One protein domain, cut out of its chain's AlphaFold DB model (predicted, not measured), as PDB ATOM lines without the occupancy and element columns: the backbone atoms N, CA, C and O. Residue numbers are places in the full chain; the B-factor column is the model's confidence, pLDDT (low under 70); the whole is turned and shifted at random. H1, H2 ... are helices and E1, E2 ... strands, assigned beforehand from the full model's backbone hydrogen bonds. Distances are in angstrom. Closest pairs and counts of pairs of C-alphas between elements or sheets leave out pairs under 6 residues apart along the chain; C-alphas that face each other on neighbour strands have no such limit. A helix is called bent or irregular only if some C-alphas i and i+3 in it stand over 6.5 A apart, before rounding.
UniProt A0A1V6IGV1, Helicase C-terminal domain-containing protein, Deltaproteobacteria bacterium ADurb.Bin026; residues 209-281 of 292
ATOM      1  N   GLU A 209      53.038  43.112  55.376       89.44
ATOM      2  CA  GLU A 209      52.528  43.665  54.138       89.44
ATOM      3  C   GLU A 209      51.022  43.420  54.054       89.44
ATOM      4  O   GLU A 209      50.492  42.404  54.522       89.44
ATOM      5  N   SER A 210      50.334  44.371  53.430       91.56
ATOM      6  CA  SER A 210      48.895  44.297  53.216       91.56
ATOM      7  C   SER A 210      48.582  43.346  52.066       91.56
ATOM      8  O   SER A 210      49.064  43.535  50.948       91.56
ATOM      9  N   LEU A 211      47.751  42.347  52.349       96.00
ATOM     10  CA  LEU A 211      47.293  41.346  51.395       96.00
ATOM     11  C   LEU A 211      45.761  41.391  51.300       96.00
ATOM     12  O   LEU A 211      45.058  41.117  52.274       96.00
ATOM     13  N   PHE A 212      45.244  41.770  50.132       97.62
ATOM     14  CA  PHE A 212      43.817  41.899  49.843       97.62
ATOM     15  C   PHE A 212      43.205  40.547  49.461       97.62
ATOM     16  O   PHE A 212      43.722  39.856  48.587       97.62
ATOM     17  N   MET A 213      42.095  40.161  50.090       97.44
ATOM     18  CA  MET A 213      41.455  38.857  49.897       97.44
ATOM     19  C   MET A 213      40.471  38.887  48.725       97.44
ATOM     20  O   MET A 213      39.324  39.283  48.910       97.44
ATOM     21  N   TYR A 214      40.885  38.443  47.533       96.38
ATOM     22  CA  TYR A 214      40.006  38.451  46.354       96.38
ATOM     23  C   TYR A 214      38.859  37.434  46.467       96.38
ATOM     24  O   TYR A 214      37.715  37.737  46.136       96.38
ATOM     25  N   HIS A 215      39.130  36.225  46.969       94.56
ATOM     26  CA  HIS A 215      38.128  35.154  47.042       94.56
ATOM     27  C   HIS A 215      37.290  35.133  48.326       94.56
ATOM     28  O   HIS A 215      36.492  34.215  48.491       94.56
ATOM     29  N   PHE A 216      37.403  36.135  49.205       94.81
ATOM     30  CA  PHE A 216      36.646  36.143  50.461       94.81
ATOM     31  C   PHE A 216      35.128  36.239  50.243       94.81
ATOM     32  O   PHE A 216      34.369  35.469  50.823       94.81
ATOM     33  N   SER A 217      34.678  37.191  49.426       95.62
ATOM     34  CA  SER A 217      33.251  37.439  49.185       95.62
ATOM     35  C   SER A 217      33.010  38.124  47.842       95.62
ATOM     36  O   SER A 217      33.921  38.724  47.263       95.62
ATOM     37  N   ASP A 218      31.768  38.115  47.358       96.44
ATOM     38  CA  ASP A 218      31.402  38.868  46.151       96.44
ATOM     39  C   ASP A 218      31.661  40.373  46.307       96.44
ATOM     40  O   ASP A 218      32.068  41.031  45.350       96.44
ATOM     41  N   ASP A 219      31.505  40.921  47.515       96.50
ATOM     42  CA  ASP A 219      31.823  42.323  47.798       96.50
ATOM     43  C   ASP A 219      33.313  42.625  47.661       96.50
ATOM     44  O   ASP A 219      33.675  43.659  47.095       96.50
ATOM     45  N   SER A 220      34.181  41.716  48.113       96.62
ATOM     46  CA  SER A 220      35.628  41.872  47.936       96.62
ATOM     47  C   SER A 220      36.024  41.865  46.452       96.62
ATOM     48  O   SER A 220      36.785  42.733  46.023       96.62
ATOM     49  N   ARG A 221      35.422  40.986  45.634       97.38
ATOM     50  CA  ARG A 221      35.650  40.936  44.176       97.38
ATOM     51  C   ARG A 221      35.128  42.185  43.482       97.38
ATOM     52  O   ARG A 221      35.840  42.798  42.691       97.38
ATOM     53  N   ARG A 222      33.897  42.602  43.801       97.06
ATOM     54  CA  ARG A 222      33.304  43.835  43.263       97.06
ATOM     55  C   ARG A 222      34.177  45.039  43.579       97.06
ATOM     56  O   ARG A 222      34.476  45.812  42.674       97.06
ATOM     57  N   LEU A 223      34.618  45.183  44.830       96.88
ATOM     58  CA  LEU A 223      35.515  46.264  45.224       96.88
ATOM     59  C   LEU A 223      36.818  46.216  44.421       96.88
ATOM     60  O   LEU A 223      37.200  47.248  43.870       96.88
ATOM     61  N   PHE A 224      37.449  45.043  44.310       97.00
ATOM     62  CA  PHE A 224      38.682  44.860  43.546       97.00
ATOM     63  C   PHE A 224      38.550  45.366  42.102       97.00
ATOM     64  O   PHE A 224      39.344  46.196  41.663       97.00
ATOM     65  N   HIS A 225      37.478  44.989  41.402       96.12
ATOM     66  CA  HIS A 225      37.237  45.433  40.026       96.12
ATOM     67  C   HIS A 225      36.995  46.948  39.882       96.12
ATOM     68  O   HIS A 225      37.174  47.504  38.797       96.12
ATOM     69  N   THR A 226      36.623  47.651  40.962       94.62
ATOM     70  CA  THR A 226      36.543  49.124  40.955       94.62
ATOM     71  C   THR A 226      37.890  49.820  41.151       94.62
ATOM     72  O   THR A 226      38.023  50.987  40.779       94.62
ATOM     73  N   ILE A 227      38.875  49.138  41.743       94.19
ATOM     74  CA  ILE A 227      40.176  49.721  42.101       94.19
ATOM     75  C   ILE A 227      41.306  49.275  41.169       94.19
ATOM     76  O   ILE A 227      42.212  50.064  40.928       94.19
ATOM     77  N   GLU A 228      41.237  48.070  40.591       94.38
ATOM     78  CA  GLU A 228      42.311  47.495  39.763       94.38
ATOM     79  C   GLU A 228      42.632  48.347  38.522       94.38
ATOM     80  O   GLU A 228      43.769  48.375  38.059       94.38
ATOM     81  N   LYS A 229      41.626  49.068  38.006       91.00
ATOM     82  CA  LYS A 229      41.719  49.904  36.798       91.00
ATOM     83  C   LYS A 229      42.200  51.327  37.080       91.00
ATOM     84  O   LYS A 229      42.380  52.100  36.144       91.00
ATOM     85  N   LYS A 230      42.340  51.707  38.352       93.44
ATOM     86  CA  LYS A 230      42.780  53.050  38.735       93.44
ATOM     87  C   LYS A 230      44.295  53.143  38.624       93.44
ATOM     88  O   LYS A 230      44.997  52.250  39.083       93.44
ATOM     89  N   GLU A 231      44.795  54.248  38.082       92.62
ATOM     90  CA  GLU A 231      46.235  54.534  38.078       92.62
ATOM     91  C   GLU A 231      46.757  54.756  39.508       92.62
ATOM     92  O   GLU A 231      47.779  54.198  39.896       92.62
ATOM     93  N   PHE A 232      45.990  55.485  40.330       93.38
ATOM     94  CA  PHE A 232      46.303  55.755  41.734       93.38
ATOM     95  C   PHE A 232      45.098  55.486  42.637       93.38
ATOM     96  O   PHE A 232      43.952  55.774  42.278       93.38
ATOM     97  N   LEU A 233      45.358  54.968  43.839       94.38
ATOM     98  CA  LEU A 233      44.335  54.753  44.859       94.38
ATOM     99  C   LEU A 233      44.226  55.959  45.788       94.38
ATOM    100  O   LEU A 233      45.220  56.482  46.289       94.38
ATOM    101  N   SER A 234      42.992  56.379  46.047       95.19
ATOM    102  CA  SER A 234      42.708  57.418  47.028       95.19
ATOM    103  C   SER A 234      42.753  56.866  48.457       95.19
ATOM    104  O   SER A 234      42.639  55.661  48.692       95.19
ATOM    105  N   LYS A 235      42.821  57.761  49.450       94.69
ATOM    106  CA  LYS A 235      42.663  57.392  50.869       94.69
ATOM    107  C   LYS A 235      41.355  56.634  51.135       94.69
ATOM    108  O   LYS A 235      41.331  55.729  51.964       94.69
ATOM    109  N   GLU A 236      40.282  56.997  50.436       95.81
ATOM    110  CA  GLU A 236      38.987  56.326  50.570       95.81
ATOM    111  C   GLU A 236      39.016  54.913  49.977       95.81
ATOM    112  O   GLU A 236      38.435  53.999  50.552       95.81
ATOM    113  N   ASP A 237      39.755  54.693  48.888       95.50
ATOM    114  CA  ASP A 237      39.947  53.347  48.336       95.50
ATOM    115  C   ASP A 237      40.659  52.440  49.344       95.50
ATOM    116  O   ASP A 237      40.149  51.366  49.664       95.50
ATOM    117  N   PHE A 238      41.761  52.906  49.942       94.50
ATOM    118  CA  PHE A 238      42.450  52.161  51.002       94.50
ATOM    119  C   PHE A 238      41.541  51.877  52.204       94.50
ATOM    120  O   PHE A 238      41.553  50.771  52.748       94.50
ATOM    121  N   ARG A 239      40.701  52.843  52.600       95.31
ATOM    122  CA  ARG A 239      39.727  52.653  53.683       95.31
ATOM    123  C   ARG A 239      38.693  51.579  53.339       95.31
ATOM    124  O   ARG A 239      38.383  50.749  54.188       95.31
ATOM    125  N   ARG A 240      38.190  51.562  52.102       96.44
ATOM    126  CA  ARG A 240      37.244  50.547  51.611       96.44
ATOM    127  C   ARG A 240      37.884  49.166  51.472       96.44
ATOM    128  O   ARG A 240      37.183  48.173  51.628       96.44
ATOM    129  N   MET A 241      39.189  49.091  51.204       96.38
ATOM    130  CA  MET A 241      39.943  47.832  51.113       96.38
ATOM    131  C   MET A 241      40.256  47.214  52.477       96.38
ATOM    132  O   MET A 241      40.344  45.990  52.588       96.38
ATOM    133  N   GLN A 242      40.421  48.039  53.515       95.38
ATOM    134  CA  GLN A 242      40.837  47.605  54.849       95.38
ATOM    135  C   GLN A 242      40.013  46.426  55.417       95.38
ATOM    136  O   GLN A 242      40.631  45.494  55.934       95.38
ATOM    137  N   PRO A 243      38.667  46.375  55.292       96.19
ATOM    138  CA  PRO A 243      37.861  45.256  55.786       96.19
ATOM    139  C   PRO A 243      38.199  43.899  55.157       96.19
ATOM    140  O   PRO A 243      37.975  42.864  55.783       96.19
ATOM    141  N   TYR A 244      38.761  43.898  53.950       97.38
ATOM    142  CA  TYR A 244      39.105  42.701  53.179       97.38
ATOM    143  C   TYR A 244      40.617  42.457  53.113       97.38
ATOM    144  O   TYR A 244      41.076  41.617  52.346       97.38
ATOM    145  N   THR A 245      41.397  43.190  53.910       95.94
ATOM    146  CA  THR A 245      42.861  43.134  53.900       95.94
ATOM    147  C   THR A 245      43.383  42.525  55.193       95.94
ATOM    148  O   THR A 245      42.973  42.896  56.293       95.94
ATOM    149  N   VAL A 246      44.320  41.595  55.064       92.56
ATOM    150  CA  VAL A 246      45.041  40.961  56.172       92.56
ATOM    151  C   VAL A 246      46.508  41.347  56.112       92.56
ATOM    152  O   VAL A 246      47.064  41.569  55.041       92.56
ATOM    153  N   GLN A 247      47.123  41.438  57.287       89.94
ATOM    154  CA  GLN A 247      48.548  41.717  57.425       89.94
ATOM    155  C   GLN A 247      49.308  40.392  57.476       89.94
ATOM    156  O   GLN A 247      49.048  39.551  58.345       89.94
ATOM    157  N   VAL A 248      50.226  40.202  56.532       90.00
ATOM    158  CA  VAL A 248      51.042  38.988  56.410       90.00
ATOM    159  C   VAL A 248      52.521  39.340  56.411       90.00
ATOM    160  O   VAL A 248      52.919  40.397  55.940       90.00
ATOM    161  N   PHE A 249      53.363  38.461  56.937       87.25
ATOM    162  CA  PHE A 249      54.809  38.666  56.869       87.25
ATOM    163  C   PHE A 249      55.319  38.461  55.442       87.25
ATOM    164  O   PHE A 249      54.830  37.590  54.721       87.25
ATOM    165  N   ARG A 250      56.384  39.171  55.065       87.50
ATOM    166  CA  ARG A 250      56.999  39.066  53.733       87.50
ATOM    167  C   ARG A 250      57.360  37.633  53.314       87.50
ATOM    168  O   ARG A 250      57.184  37.261  52.158       87.50
ATOM    169  N   HIS A 251      57.796  36.788  54.252       87.06
ATOM    170  CA  HIS A 251      58.096  35.378  53.962       87.06
ATOM    171  C   HIS A 251      56.862  34.581  53.501       87.06
ATOM    172  O   HIS A 251      57.004  33.636  52.727       87.06
ATOM    173  N   PHE A 252      55.656  34.950  53.951       89.69
ATOM    174  CA  PHE A 252      54.411  34.322  53.512       89.69
ATOM    175  C   PHE A 252      54.140  34.634  52.039       89.69
ATOM    176  O   PHE A 252      53.786  33.729  51.290       89.69
ATOM    177  N   LEU A 253      54.357  35.883  51.616       90.44
ATOM    178  CA  LEU A 253      54.198  36.290  50.217       90.44
ATOM    179  C   LEU A 253      55.180  35.548  49.310       90.44
ATOM    180  O   LEU A 253      54.769  34.977  48.308       90.44
ATOM    181  N   ILE A 254      56.457  35.483  49.705       90.19
ATOM    182  CA  ILE A 254      57.501  34.784  48.937       90.19
ATOM    183  C   ILE A 254      57.165  33.297  48.788       90.19
ATOM    184  O   ILE A 254      57.263  32.745  47.696       90.19
ATOM    185  N   LYS A 255      56.749  32.641  49.879       91.31
ATOM    186  CA  LYS A 255      56.420  31.211  49.869       91.31
ATOM    187  C   LYS A 255      55.204  30.888  48.994       91.31
ATOM    188  O   LYS A 255      55.129  29.788  48.462       91.31
ATOM    189  N   ASN A 256      54.264  31.823  48.862       92.50
ATOM    190  CA  ASN A 256      53.015  31.637  48.126       92.50
ATOM    191  C   ASN A 256      52.926  32.590  46.923       92.50
ATOM    192  O   ASN A 256      51.846  33.097  46.619       92.50
ATOM    193  N   ALA A 257      54.054  32.860  46.261       92.12
ATOM    194  CA  ALA A 257      54.131  33.843  45.181       92.12
ATOM    195  C   ALA A 257      53.197  33.511  44.004       92.12
ATOM    196  O   ALA A 257      52.671  34.418  43.378       92.12
ATOM    197  N   GLU A 258      52.925  32.229  43.750       93.00
ATOM    198  CA  GLU A 258      52.004  31.779  42.690       93.00
ATOM    199  C   GLU A 258      50.537  32.159  42.955       93.00
ATOM    200  O   GLU A 258      49.737  32.251  42.028       93.00
ATOM    201  N   LEU A 259      50.185  32.399  44.221       94.12
ATOM    202  CA  LEU A 259      48.838  32.767  44.669       94.12
ATOM    203  C   LEU A 259      48.735  34.252  45.051       94.12
ATOM    204  O   LEU A 259      47.664  34.718  45.451       94.12
ATOM    205  N   CYS A 260      49.843  34.990  44.952       94.44
ATOM    206  CA  CYS A 260      49.935  36.407  45.272       94.44
ATOM    207  C   CYS A 260      50.216  37.218  44.005       94.44
ATOM    208  O   CYS A 260      51.044  36.840  43.185       94.44
ATOM    209  N   MET A 261      49.603  38.391  43.877       94.81
ATOM    210  CA  MET A 261      49.946  39.347  42.822       94.81
ATOM    211  C   MET A 261      50.208  40.721  43.424       94.81
ATOM    212  O   MET A 261      49.343  41.262  44.112       94.81
ATOM    213  N   LEU A 262      51.380  41.292  43.142       95.12
ATOM    214  CA  LEU A 262      51.657  42.693  43.439       95.12
ATOM    215  C   LEU A 262      51.007  43.562  42.365       95.12
ATOM    216  O   LEU A 262      51.351  43.477  41.186       95.12
ATOM    217  N   MET A 263      50.074  44.404  42.783       94.25
ATOM    218  CA  MET A 263      49.376  45.317  41.892       94.25
ATOM    219  C   MET A 263      50.226  46.571  41.617       94.25
ATOM    220  O   MET A 263      50.960  47.004  42.512       94.25
ATOM    221  N   PRO A 264      50.100  47.218  40.439       91.38
ATOM    222  CA  PRO A 264      50.840  48.444  40.113       91.38
ATOM    223  C   PRO A 264      50.658  49.572  41.137       91.38
ATOM    224  O   PRO A 264      51.545  50.400  41.318       91.38
ATOM    225  N   GLN A 265      49.523  49.581  41.840       90.50
ATOM    226  CA  GLN A 265      49.193  50.562  42.870       90.50
ATOM    227  C   GLN A 265      49.869  50.283  44.232       90.50
ATOM    228  O   GLN A 265      49.619  51.011  45.191       90.50
ATOM    229  N   GLY A 266      50.706  49.242  44.341       89.25
ATOM    230  CA  GLY A 266      51.560  48.992  45.509       89.25
ATOM    231  C   GLY A 266      50.935  48.154  46.629       89.25
ATOM    232  O   GLY A 266      51.355  48.273  47.778       89.25
ATOM    233  N   PHE A 267      49.940  47.314  46.330       91.31
ATOM    234  CA  PHE A 267      49.358  46.370  47.294       91.31
ATOM    235  C   PHE A 267      49.341  44.943  46.740       91.31
ATOM    236  O   PHE A 267      49.262  44.746  45.527       91.31
ATOM    237  N   ASN A 268      49.396  43.946  47.625       95.62
ATOM    238  CA  ASN A 268      49.331  42.543  47.227       95.62
ATOM    239  C   ASN A 268      47.882  42.040  47.231       95.62
ATOM    240  O   ASN A 268      47.095  42.391  48.112       95.62
ATOM    241  N   VAL A 269      47.543  41.168  46.286       97.12
ATOM    242  CA  VAL A 269      46.250  40.478  46.189       97.12
ATOM    243  C   VAL A 269      46.465  38.985  46.367       97.12
ATOM    244  O   VAL A 269      47.365  38.412  45.762       97.12
ATOM    245  N   TRP A 270      45.623  38.360  47.184       97.12
ATOM    246  CA  TRP A 270      45.546  36.917  47.355       97.12
ATOM    247  C   TRP A 270      44.473  36.331  46.445       97.12
ATOM    248  O   TRP A 270      43.282  36.594  46.641       97.12
ATOM    249  N   TYR A 271      44.909  35.502  45.502       95.25
ATOM    250  CA  TYR A 271      44.062  34.679  44.637       95.25
ATOM    251  C   TYR A 271      43.990  33.217  45.099       95.25
ATOM    252  O   TYR A 271      43.345  32.394  44.459       95.25
ATOM    253  N   GLY A 272      44.647  32.874  46.209       92.25
ATOM    254  CA  GLY A 272      44.523  31.551  46.807       92.25
ATOM    255  C   GLY A 272      43.193  31.336  47.528       92.25
ATOM    256  O   GLY A 272      42.295  32.186  47.538       92.25
ATOM    257  N   ASN A 273      43.088  30.180  48.179       91.00
ATOM    258  CA  ASN A 273      41.879  29.775  48.879       91.00
ATOM    259  C   ASN A 273      41.619  30.645  50.125       91.00
ATOM    260  O   ASN A 273      42.539  31.148  50.783       91.00
ATOM    261  N   TYR A 274      40.343  30.815  50.456       93.62
ATOM    262  CA  TYR A 274      39.894  31.480  51.670       93.62
ATOM    263  C   TYR A 274      38.789  30.642  52.312       93.62
ATOM    264  O   TYR A 274      37.675  30.554  51.803       93.62
ATOM    265  N   ASP A 275      39.103  30.025  53.443       93.31
ATOM    266  CA  ASP A 275      38.179  29.184  54.186       93.31
ATOM    267  C   ASP A 275      37.321  30.043  55.130       93.31
ATOM    268  O   ASP A 275      37.823  30.816  55.952       93.31
ATOM    269  N   ILE A 276      35.999  29.902  55.029       93.12
ATOM    270  CA  ILE A 276      35.049  30.711  55.807       93.12
ATOM    271  C   ILE A 276      35.015  30.349  57.300       93.12
ATOM    272  O   ILE A 276      34.365  31.026  58.082       93.12
ATOM    273  N   LYS A 277      35.694  29.284  57.727       93.12
ATOM    274  CA  LYS A 277      35.821  28.926  59.144       93.12
ATOM    275  C   LYS A 277      37.155  29.364  59.729       93.12
ATOM    276  O   LYS A 277      37.224  29.570  60.933       93.12
ATOM    277  N   THR A 278      38.205  29.506  58.919       92.62
ATOM    278  CA  THR A 278      39.591  29.627  59.409       92.62
ATOM    279  C   THR A 278      40.391  30.796  58.817       92.62
ATOM    280  O   THR A 278      41.352  31.249  59.450       92.62
ATOM    281  N   GLY A 279      39.951  31.376  57.695       92.69
ATOM    282  CA  GLY A 279      40.582  32.509  57.010       92.69
ATOM    283  C   GLY A 279      41.433  32.084  55.809       92.69
ATOM    284  O   GLY A 279      41.067  31.168  55.080       92.69
ATOM    285  N   ILE A 280      42.565  32.760  55.580       91.44
ATOM    286  CA  ILE A 280      43.505  32.399  54.507       91.44
ATOM    287  C   ILE A 280      43.887  30.916  54.611       91.44
ATOM    288  O   ILE A 280      44.399  30.487  55.647       91.44
ATOM    289  N   SER A 281      43.720  30.179  53.510       86.12
ATOM    290  CA  SER A 281      44.171  28.795  53.377       86.12
ATOM    291  C   SER A 281      45.135  28.658  52.204       86.12
ATOM    292  O   SER A 281      44.884  29.162  51.113       86.12
TER     293      SER A 281
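This is residues 209 to 281 of the 292 residues of the protein "Helicase C-terminal domain-containing protein" of Deltaproteobacteria bacterium ADurb.Bin026 (UniProt A0A1V6IGV1). A small twisted sheet of four short strands has a helical hairpin, H1 and H2, at the end where E1 stops and E2 starts, and a short helix, H3, near the other end of E1. After E4, residues 271 to 281 make a loop that folds back on itself, with residues 274 to 275 paired antiparallel with residues 279 to 280. The printed part has 73 residues, with three named helices and four named strands in the order E1, H1, H2, E2, H3, E3, E4, and its class is mixed, helices and strands. The sheet runs E2, E1, E4, E3 and is mixed. The whole is compact, with a radius of gyration of the C-alphas of 11.7 A, and rounded, spanning 28 by 24 by 17 A.

In the sheet, E1, residues 209 to 213, is the antiparallel neighbour of the edge strand E2, residues 245 to 249, with N 209 and O 248 2.8 A apart, within hydrogen-bond range. On its other side E1 is parallel to E4, residues 268 to 270, at 39 degrees, with N 212 and O 268 at 2.8 A. E4 and the edge strand E3, residues 260 to 262, form an antiparallel hairpin, with N 269 and O 261 at 2.8 A. From edge to edge the strands' lines turn by 97 degrees. H1, residues 218 to 227, only grazes the sheet with residues 220 to 224, and H2, residues 235 to 244, only grazes it with residues 238 to 244. H1 and H2 touch as a helical hairpin, at a shallow tilt of 26 degrees, opposite ways; their closest C-alphas, those of Ser 220 and Tyr 244, are 6.3 A apart. H3, residues 250 to 255, is on the sheet at a height of 9.8 A, only just over E1 and E4 with 3 C-alphas on each, and runs slantwise to the strands, at 34 degrees to E1 on the local plane. H3 is apart from H1 and H2. E2, H3 and E3 form a split strand-helix-strand unit, two strands that follow each other among the strands of one sheet with a helix between them in the chain and with E1 and E4 between them in the sheet, and its crossover is right-handed. In H1 and H3 every O i to N i+4 pair is within hydrogen-bond range; in H2 it is 4 of 6.

E1 begins at C-alpha 209, (52.528, 43.665, 54.138), and is 12.8 A long; E2 is 13.1 A. H1 is 14.5 A long and begins at C-alpha 218, (31.402, 38.868, 46.151). H2 is 15.3 A long and only just irregular, with C-alphas 240 and 243 6.8 A apart. H3 is 8.8 A, and E3 and E4 are 6.8 A each; E4 ends at C-alpha 270, (45.546, 36.917, 47.355).

The two C-alphas farthest apart, those of Glu 231 and Lys 277, are 34.8 A apart. The printed part has no cut. The link from H1 to H2 is short, the other links between named elements are tight, and there is no long link. The mean pLDDT of the printed part is 93.7, and no printed residue is under 70.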